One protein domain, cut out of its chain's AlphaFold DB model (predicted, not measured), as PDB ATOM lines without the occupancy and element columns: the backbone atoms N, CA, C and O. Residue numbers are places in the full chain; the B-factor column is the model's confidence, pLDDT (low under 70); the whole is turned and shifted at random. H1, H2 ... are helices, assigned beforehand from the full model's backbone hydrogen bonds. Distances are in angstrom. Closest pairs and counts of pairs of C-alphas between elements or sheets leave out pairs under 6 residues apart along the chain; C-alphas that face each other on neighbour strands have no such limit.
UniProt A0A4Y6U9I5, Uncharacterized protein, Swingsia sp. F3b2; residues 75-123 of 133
ATOM      1  N   ALA A  75     139.544 145.834 189.361       89.12
ATOM      2  CA  ALA A  75     139.543 145.344 190.739       89.12
ATOM      3  C   ALA A  75     138.232 145.632 191.495       89.12
ATOM      4  O   ALA A  75     137.935 144.968 192.485       89.12
ATOM      5  N   TYR A  76     137.424 146.597 191.038       88.75
ATOM      6  CA  TYR A  76     136.161 146.974 191.683       88.75
ATOM      7  C   TYR A  76     134.914 146.528 190.908       88.75
ATOM      8  O   TYR A  76     133.807 146.920 191.273       88.75
ATOM      9  N   LYS A  77     135.054 145.701 189.861       79.50
ATOM     10  CA  LYS A  77     133.922 145.228 189.035       79.50
ATOM     11  C   LYS A  77     132.880 144.414 189.812       79.50
ATOM     12  O   LYS A  77     131.722 144.402 189.415       79.50
ATOM     13  N   ALA A  78     133.273 143.769 190.911       87.06
ATOM     14  CA  ALA A  78     132.367 143.010 191.780       87.06
ATOM     15  C   ALA A  78     131.526 143.897 192.724       87.06
ATOM     16  O   ALA A  78     130.635 143.406 193.410       87.06
ATOM     17  N   MET A  79     131.812 145.202 192.794       87.12
ATOM     18  CA  MET A  79     131.060 146.161 193.601       87.12
ATOM     19  C   MET A  79     130.013 146.890 192.754       87.12
ATOM     20  O   MET A  79     130.122 146.970 191.532       87.12
ATOM     21  N   SER A  80     129.027 147.511 193.408       90.81
ATOM     22  CA  SER A  80     128.077 148.379 192.708       90.81
ATOM     23  C   SER A  80     128.797 149.510 191.960       90.81
ATOM     24  O   SER A  80     129.773 150.087 192.449       90.81
ATOM     25  N   THR A  81     128.292 149.886 190.782       86.62
ATOM     26  CA  THR A  81     128.936 150.862 189.881       86.62
ATOM     27  C   THR A  81     129.240 152.204 190.556       86.62
ATOM     28  O   THR A  81     130.221 152.869 190.230       86.62
ATOM     29  N   GLY A  82     128.402 152.646 191.499       88.38
ATOM     30  CA  GLY A  82     128.655 153.859 192.290       88.38
ATOM     31  C   GLY A  82     129.879 153.727 193.202       88.38
ATOM     32  O   GLY A  82     130.752 154.594 193.202       88.38
ATOM     33  N   LYS A  83     129.985 152.604 193.918       91.38
ATOM     34  CA  LYS A  83     131.109 152.305 194.812       91.38
ATOM     35  C   LYS A  83     132.405 152.092 194.026       91.38
ATOM     36  O   LYS A  83     133.440 152.642 194.393       91.38
ATOM     37  N   ALA A  84     132.337 151.388 192.901       93.94
ATOM     38  CA  ALA A  84     133.488 151.163 192.037       93.94
ATOM     39  C   ALA A  84     134.083 152.480 191.494       93.94
ATOM     40  O   ALA A  84     135.303 152.664 191.498       93.94
ATOM     41  N   ARG A  85     133.230 153.452 191.131       93.94
ATOM     42  CA  ARG A  85     133.663 154.820 190.788       93.94
ATOM     43  C   ARG A  85     134.367 155.503 191.959       93.94
ATOM     44  O   ARG A  85     135.437 156.067 191.757       93.94
ATOM     45  N   MET A  86     133.817 155.410 193.173       94.19
ATOM     46  CA  MET A  86     134.413 156.000 194.383       94.19
ATOM     47  C   MET A  86     135.828 155.515 194.626       94.19
ATOM     48  O   MET A  86     136.740 156.329 194.771       94.19
ATOM     49  N   HIS A  87     136.026 154.200 194.609       95.56
ATOM     50  CA  HIS A  87     137.345 153.629 194.836       95.56
ATOM     51  C   HIS A  87     138.320 153.983 193.713       95.56
ATOM     52  O   HIS A  87     139.449 154.382 193.996       95.56
ATOM     53  N   THR A  88     137.868 153.945 192.458       95.44
ATOM     54  CA  THR A  88     138.697 154.320 191.304       95.44
ATOM     55  C   THR A  88     139.149 155.783 191.386       95.44
ATOM     56  O   THR A  88     140.345 156.070 191.320       95.44
ATOM     57  N   CYS A  89     138.215 156.715 191.594       95.44
ATOM     58  CA  CYS A  89     138.523 158.140 191.706       95.44
ATOM     59  C   CYS A  89     139.415 158.434 192.916       95.44
ATOM     60  O   CYS A  89     140.360 159.211 192.805       95.44
ATOM     61  N   LEU A  90     139.162 157.786 194.056       96.38
ATOM     62  CA  LEU A  90     139.957 157.977 195.268       96.38
ATOM     63  C   LEU A  90     141.392 157.487 195.085       96.38
ATOM     64  O   LEU A  90     142.324 158.141 195.552       96.38
ATOM     65  N   LYS A  91     141.573 156.350 194.405       95.62
ATOM     66  CA  LYS A  91     142.895 155.808 194.086       95.62
ATOM     67  C   LYS A  91     143.705 156.823 193.281       95.62
ATOM     68  O   LYS A  91     144.821 157.149 193.678       95.62
ATOM     69  N   GLN A  92     143.121 157.369 192.213       96.38
ATOM     70  CA  GLN A  92     143.810 158.340 191.366       96.38
ATOM     71  C   GLN A  92     144.078 159.656 192.101       96.38
ATOM     72  O   GLN A  92     145.198 160.147 192.071       96.38
ATOM     73  N   TYR A  93     143.106 160.179 192.851       96.38
ATOM     74  CA  TYR A  93     143.295 161.392 193.649       96.38
ATOM     75  C   TYR A  93     144.459 161.256 194.639       96.38
ATOM     76  O   TYR A  93     145.283 162.159 194.776       96.38
ATOM     77  N   LYS A  94     144.560 160.106 195.321       96.19
ATOM     78  CA  LYS A  94     145.672 159.805 196.234       96.19
ATOM     79  C   LYS A  94     147.003 159.666 195.495       96.19
ATOM     80  O   LYS A  94     148.012 160.126 196.023       96.19
ATOM     81  N   ALA A  95     147.015 159.054 194.312       96.62
ATOM     82  CA  ALA A  95     148.211 158.958 193.478       96.62
ATOM     83  C   ALA A  95     148.697 160.351 193.047       96.62
ATOM     84  O   ALA A  95     149.853 160.687 193.277       96.62
ATOM     85  N   ASN A  96     147.788 161.200 192.567       95.62
ATOM     86  CA  ASN A  96     148.057 162.596 192.222       95.62
ATOM     87  C   ASN A  96     148.563 163.391 193.441       95.62
ATOM     88  O   ASN A  96     149.559 164.105 193.370       95.62
ATOM     89  N   LYS A  97     147.942 163.208 194.617       93.50
ATOM     90  CA  LYS A  97     148.418 163.830 195.866       93.50
ATOM     91  C   LYS A  97     149.845 163.415 196.219       93.50
ATOM     92  O   LYS A  97     150.599 164.248 196.704       93.50
ATOM     93  N   LYS A  98     150.198 162.143 196.019       95.25
ATOM     94  CA  LYS A  98     151.555 161.631 196.263       95.25
ATOM     95  C   LYS A  98     152.558 162.147 195.231       95.25
ATOM     96  O   LYS A  98     153.693 162.408 195.599       95.25
ATOM     97  N   ALA A  99     152.134 162.306 193.980       92.06
ATOM     98  CA  ALA A  99     152.947 162.871 192.906       92.06
ATOM     99  C   ALA A  99     153.133 164.396 193.024       92.06
ATOM    100  O   ALA A  99     153.989 164.959 192.351       92.06
ATOM    101  N   GLY A 100     152.327 165.075 193.848       89.94
ATOM    102  CA  GLY A 100     152.340 166.534 193.988       89.94
ATOM    103  C   GLY A 100     151.657 167.278 192.832       89.94
ATOM    104  O   GLY A 100     151.576 168.501 192.857       89.94
ATOM    105  N   SER A 101     151.131 166.561 191.838       88.38
ATOM    106  CA  SER A 101     150.496 167.111 190.638       88.38
ATOM    107  C   SER A 101     149.379 166.184 190.138       88.38
ATOM    108  O   SER A 101     149.217 165.062 190.615       88.38
ATOM    109  N   GLY A 102     148.540 166.663 189.214       90.38
ATOM    110  CA  GLY A 102     147.473 165.856 188.605       90.38
ATOM    111  C   GLY A 102     146.081 166.012 189.228       90.38
ATOM    112  O   GLY A 102     145.112 165.504 188.678       90.38
ATOM    113  N   ASN A 103     145.931 166.739 190.338       93.12
ATOM    114  CA  ASN A 103     144.601 167.093 190.861       93.12
ATOM    115  C   ASN A 103     144.071 168.430 190.329       93.12
ATOM    116  O   ASN A 103     142.919 168.741 190.607       93.12
ATOM    117  N   GLY A 104     144.889 169.224 189.629       91.25
ATOM    118  CA  GLY A 104     144.518 170.555 189.133       91.25
ATOM    119  C   GLY A 104     143.932 171.469 190.201       91.25
ATOM    120  O   GLY A 104     142.880 172.062 190.012       91.25
ATOM    121  N   GLY A 105     144.550 171.501 191.385       89.88
ATOM    122  CA  GLY A 105     144.063 172.305 192.512       89.88
ATOM    123  C   GLY A 105     142.712 171.861 193.093       89.88
ATOM    124  O   GLY A 105     142.236 172.466 194.051       89.88
ATOM    125  N   LEU A 106     142.094 170.797 192.570       92.69
ATOM    126  CA  LEU A 106     140.795 170.332 193.032       92.69
ATOM    127  C   LEU A 106     140.926 169.612 194.375       92.69
ATOM    128  O   LEU A 106     141.721 168.683 194.546       92.69
ATOM    129  N   HIS A 107     140.078 170.000 195.318       92.81
ATOM    130  CA  HIS A 107     139.883 169.269 196.563       92.81
ATOM    131  C   HIS A 107     139.096 167.968 196.314       92.81
ATOM    132  O   HIS A 107     138.486 167.776 195.262       92.81
ATOM    133  N   TRP A 108     139.105 167.047 197.283       92.94
ATOM    134  CA  TRP A 108     138.496 165.720 197.122       92.94
ATOM    135  C   TRP A 108     136.966 165.753 196.971       92.94
ATOM    136  O   TRP A 108     136.445 165.157 196.030       92.94
ATOM    137  N   ILE A 109     136.254 166.432 197.880       91.56
ATOM    138  CA  ILE A 109     134.787 166.383 198.012       91.56
ATOM    139  C   ILE A 109     134.191 167.796 198.128       91.56
ATOM    140  O   ILE A 109     134.688 168.607 198.901       91.56
ATOM    141  N   GLY A 110     133.140 168.093 197.363       90.56
ATOM    142  CA  GLY A 110     132.556 169.434 197.231       90.56
ATOM    143  C   GLY A 110     131.815 169.588 195.900       90.56
ATOM    144  O   GLY A 110     131.744 168.633 195.124       90.56
ATOM    145  N   LYS A 111     131.252 170.772 195.621       84.06
ATOM    146  CA  LYS A 111     130.513 171.028 194.366       84.06
ATOM    147  C   LYS A 111     131.408 170.855 193.140       84.06
ATOM    148  O   LYS A 111     131.106 170.027 192.286       84.06
ATOM    149  N   ASP A 112     132.561 171.513 193.143       88.25
ATOM    150  CA  ASP A 112     133.493 171.540 192.007       88.25
ATOM    151  C   ASP A 112     134.733 170.665 192.238       88.25
ATOM    152  O   ASP A 112     135.807 170.901 191.698       88.25
ATOM    153  N   ALA A 113     134.586 169.636 193.071       93.44
ATOM    154  CA  ALA A 113     135.675 168.788 193.528       93.44
ATOM    155  C   ALA A 113     136.137 167.753 192.490       93.44
ATOM    156  O   ALA A 113     135.411 167.382 191.562       93.44
ATOM    157  N   TYR A 114     137.316 167.177 192.737       95.38
ATOM    158  CA  TYR A 114     137.881 166.082 191.951       95.38
ATOM    159  C   TYR A 114     136.898 164.906 191.820       95.38
ATOM    160  O   TYR A 114     136.742 164.340 190.738       95.38
ATOM    161  N   TRP A 115     136.190 164.552 192.899       94.50
ATOM    162  CA  TRP A 115     135.170 163.501 192.884       94.50
ATOM    163  C   TRP A 115     134.029 163.779 191.895       94.50
ATOM    164  O   TRP A 115     133.658 162.897 191.113       94.50
ATOM    165  N   SER A 116     133.488 164.998 191.897       92.12
ATOM    166  CA  SER A 116     132.377 165.399 191.026       92.12
ATOM    167  C   SER A 116     132.775 165.303 189.554       92.12
ATOM    168  O   SER A 116     132.052 164.708 188.754       92.12
ATOM    169  N   GLN A 117     133.973 165.779 189.210       92.62
ATOM    170  CA  GLN A 117     134.489 165.721 187.842       92.62
ATOM    171  C   GLN A 117     134.858 164.293 187.411       92.62
ATOM    172  O   GLN A 117     134.491 163.850 186.323       92.62
ATOM    173  N   CYS A 118     135.527 163.529 188.278       94.50
ATOM    174  CA  CYS A 118     135.901 162.143 188.002       94.50
ATOM    175  C   CYS A 118     134.666 161.254 187.794       94.50
ATOM    176  O   CYS A 118     134.578 160.495 186.828       94.50
ATOM    177  N   SER A 119     133.670 161.372 188.675       91.50
ATOM    178  CA  SER A 119     132.432 160.596 188.577       91.50
ATOM    179  C   SER A 119     131.585 160.976 187.358       91.50
ATOM    180  O   SER A 119     130.872 160.114 186.836       91.50
ATOM    181  N   ALA A 120     131.668 162.228 186.885       90.12
ATOM    182  CA  ALA A 120     131.056 162.673 185.635       90.12
ATOM    183  C   ALA A 120     131.691 161.994 184.414       90.12
ATOM    184  O   ALA A 120     130.966 161.395 183.624       90.12
ATOM    185  N   ARG A 121     133.027 161.975 184.334       88.12
ATOM    186  CA  ARG A 121     133.786 161.363 183.226       88.12
ATOM    187  C   ARG A 121     133.591 159.853 183.100       88.12
ATOM    188  O   ARG A 121     133.514 159.333 181.991       88.12
ATOM    189  N   LEU A 122     133.482 159.156 184.234       88.56
ATOM    190  CA  LEU A 122     133.288 157.700 184.287       88.56
ATOM    191  C   LEU A 122     131.833 157.257 184.054       88.56
ATOM    192  O   LEU A 122     131.555 156.055 184.055       88.56
ATOM    193  N   LYS A 123     130.875 158.185 183.912       79.44
ATOM    194  CA  LYS A 123     129.522 157.825 183.465       79.44
ATOM    195  C   LYS A 123     129.571 157.482 181.967       79.44
ATOM    196  O   LYS A 123     130.289 158.154 181.229       79.44
TER     197      LYS A 123
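AT A GLANCE: This is residues 75 to 123 of the 133 residues of an uncharacterized protein of Swingsia sp. F3b2 (UniProt A0A4Y6U9I5). One long helix, H1, has a short helix, H2, packed on its side at a slant, against residues 85 to 93. The two are joined by a long looping link, residues 100 to 113, which follows the last residue of H1 and folds back to H2, whose line crosses that of H1 at a steep tilt of 53 degrees. The printed part has 49 residues with two named helices, H1 then H2, and no named strand; the class is all helix. The whole is compact, with a radius of gyration of the C-alphas of 10.8 A, and its C-alphas span 31 by 23 by 14 A along the three main axes.

IN THESE COORDINATES: H1, residues 81 to 99, is the longest helix, 27.0 A from first to last C-alpha. It begins with C-alpha 81 at (128.936, 150.862, 189.881) and ends with C-alpha 99 at (152.947, 162.871, 192.906). H2, residues 114 to 121, measures 10.7 A and ends with C-alpha 121 at (133.786, 161.363, 183.226).

HOW THE PARTS SIT: H1 touches H2 with residues 85 to 93 alone. The closest C-alphas of the two helices are those of Cys 89 and Cys 118, 6.1 A apart. Their lines stand at a steep tilt of 53 degrees, and they run opposite ways. Their centres are 10.0 A apart. In H1 and H2 every O i to N i+4 pair is within hydrogen-bond range.

THE WHOLE: The two C-alphas farthest apart are those of Ala 78 and Gly 105, at 31.6 A. The link from H1 to H2 is long, with 14 residues, whose C-alphas lie 8 to 16 A from the mean of all C-alphas. The printed part has no cut. The mean pLDDT of the printed part is 91.6, and no printed residue is under 70.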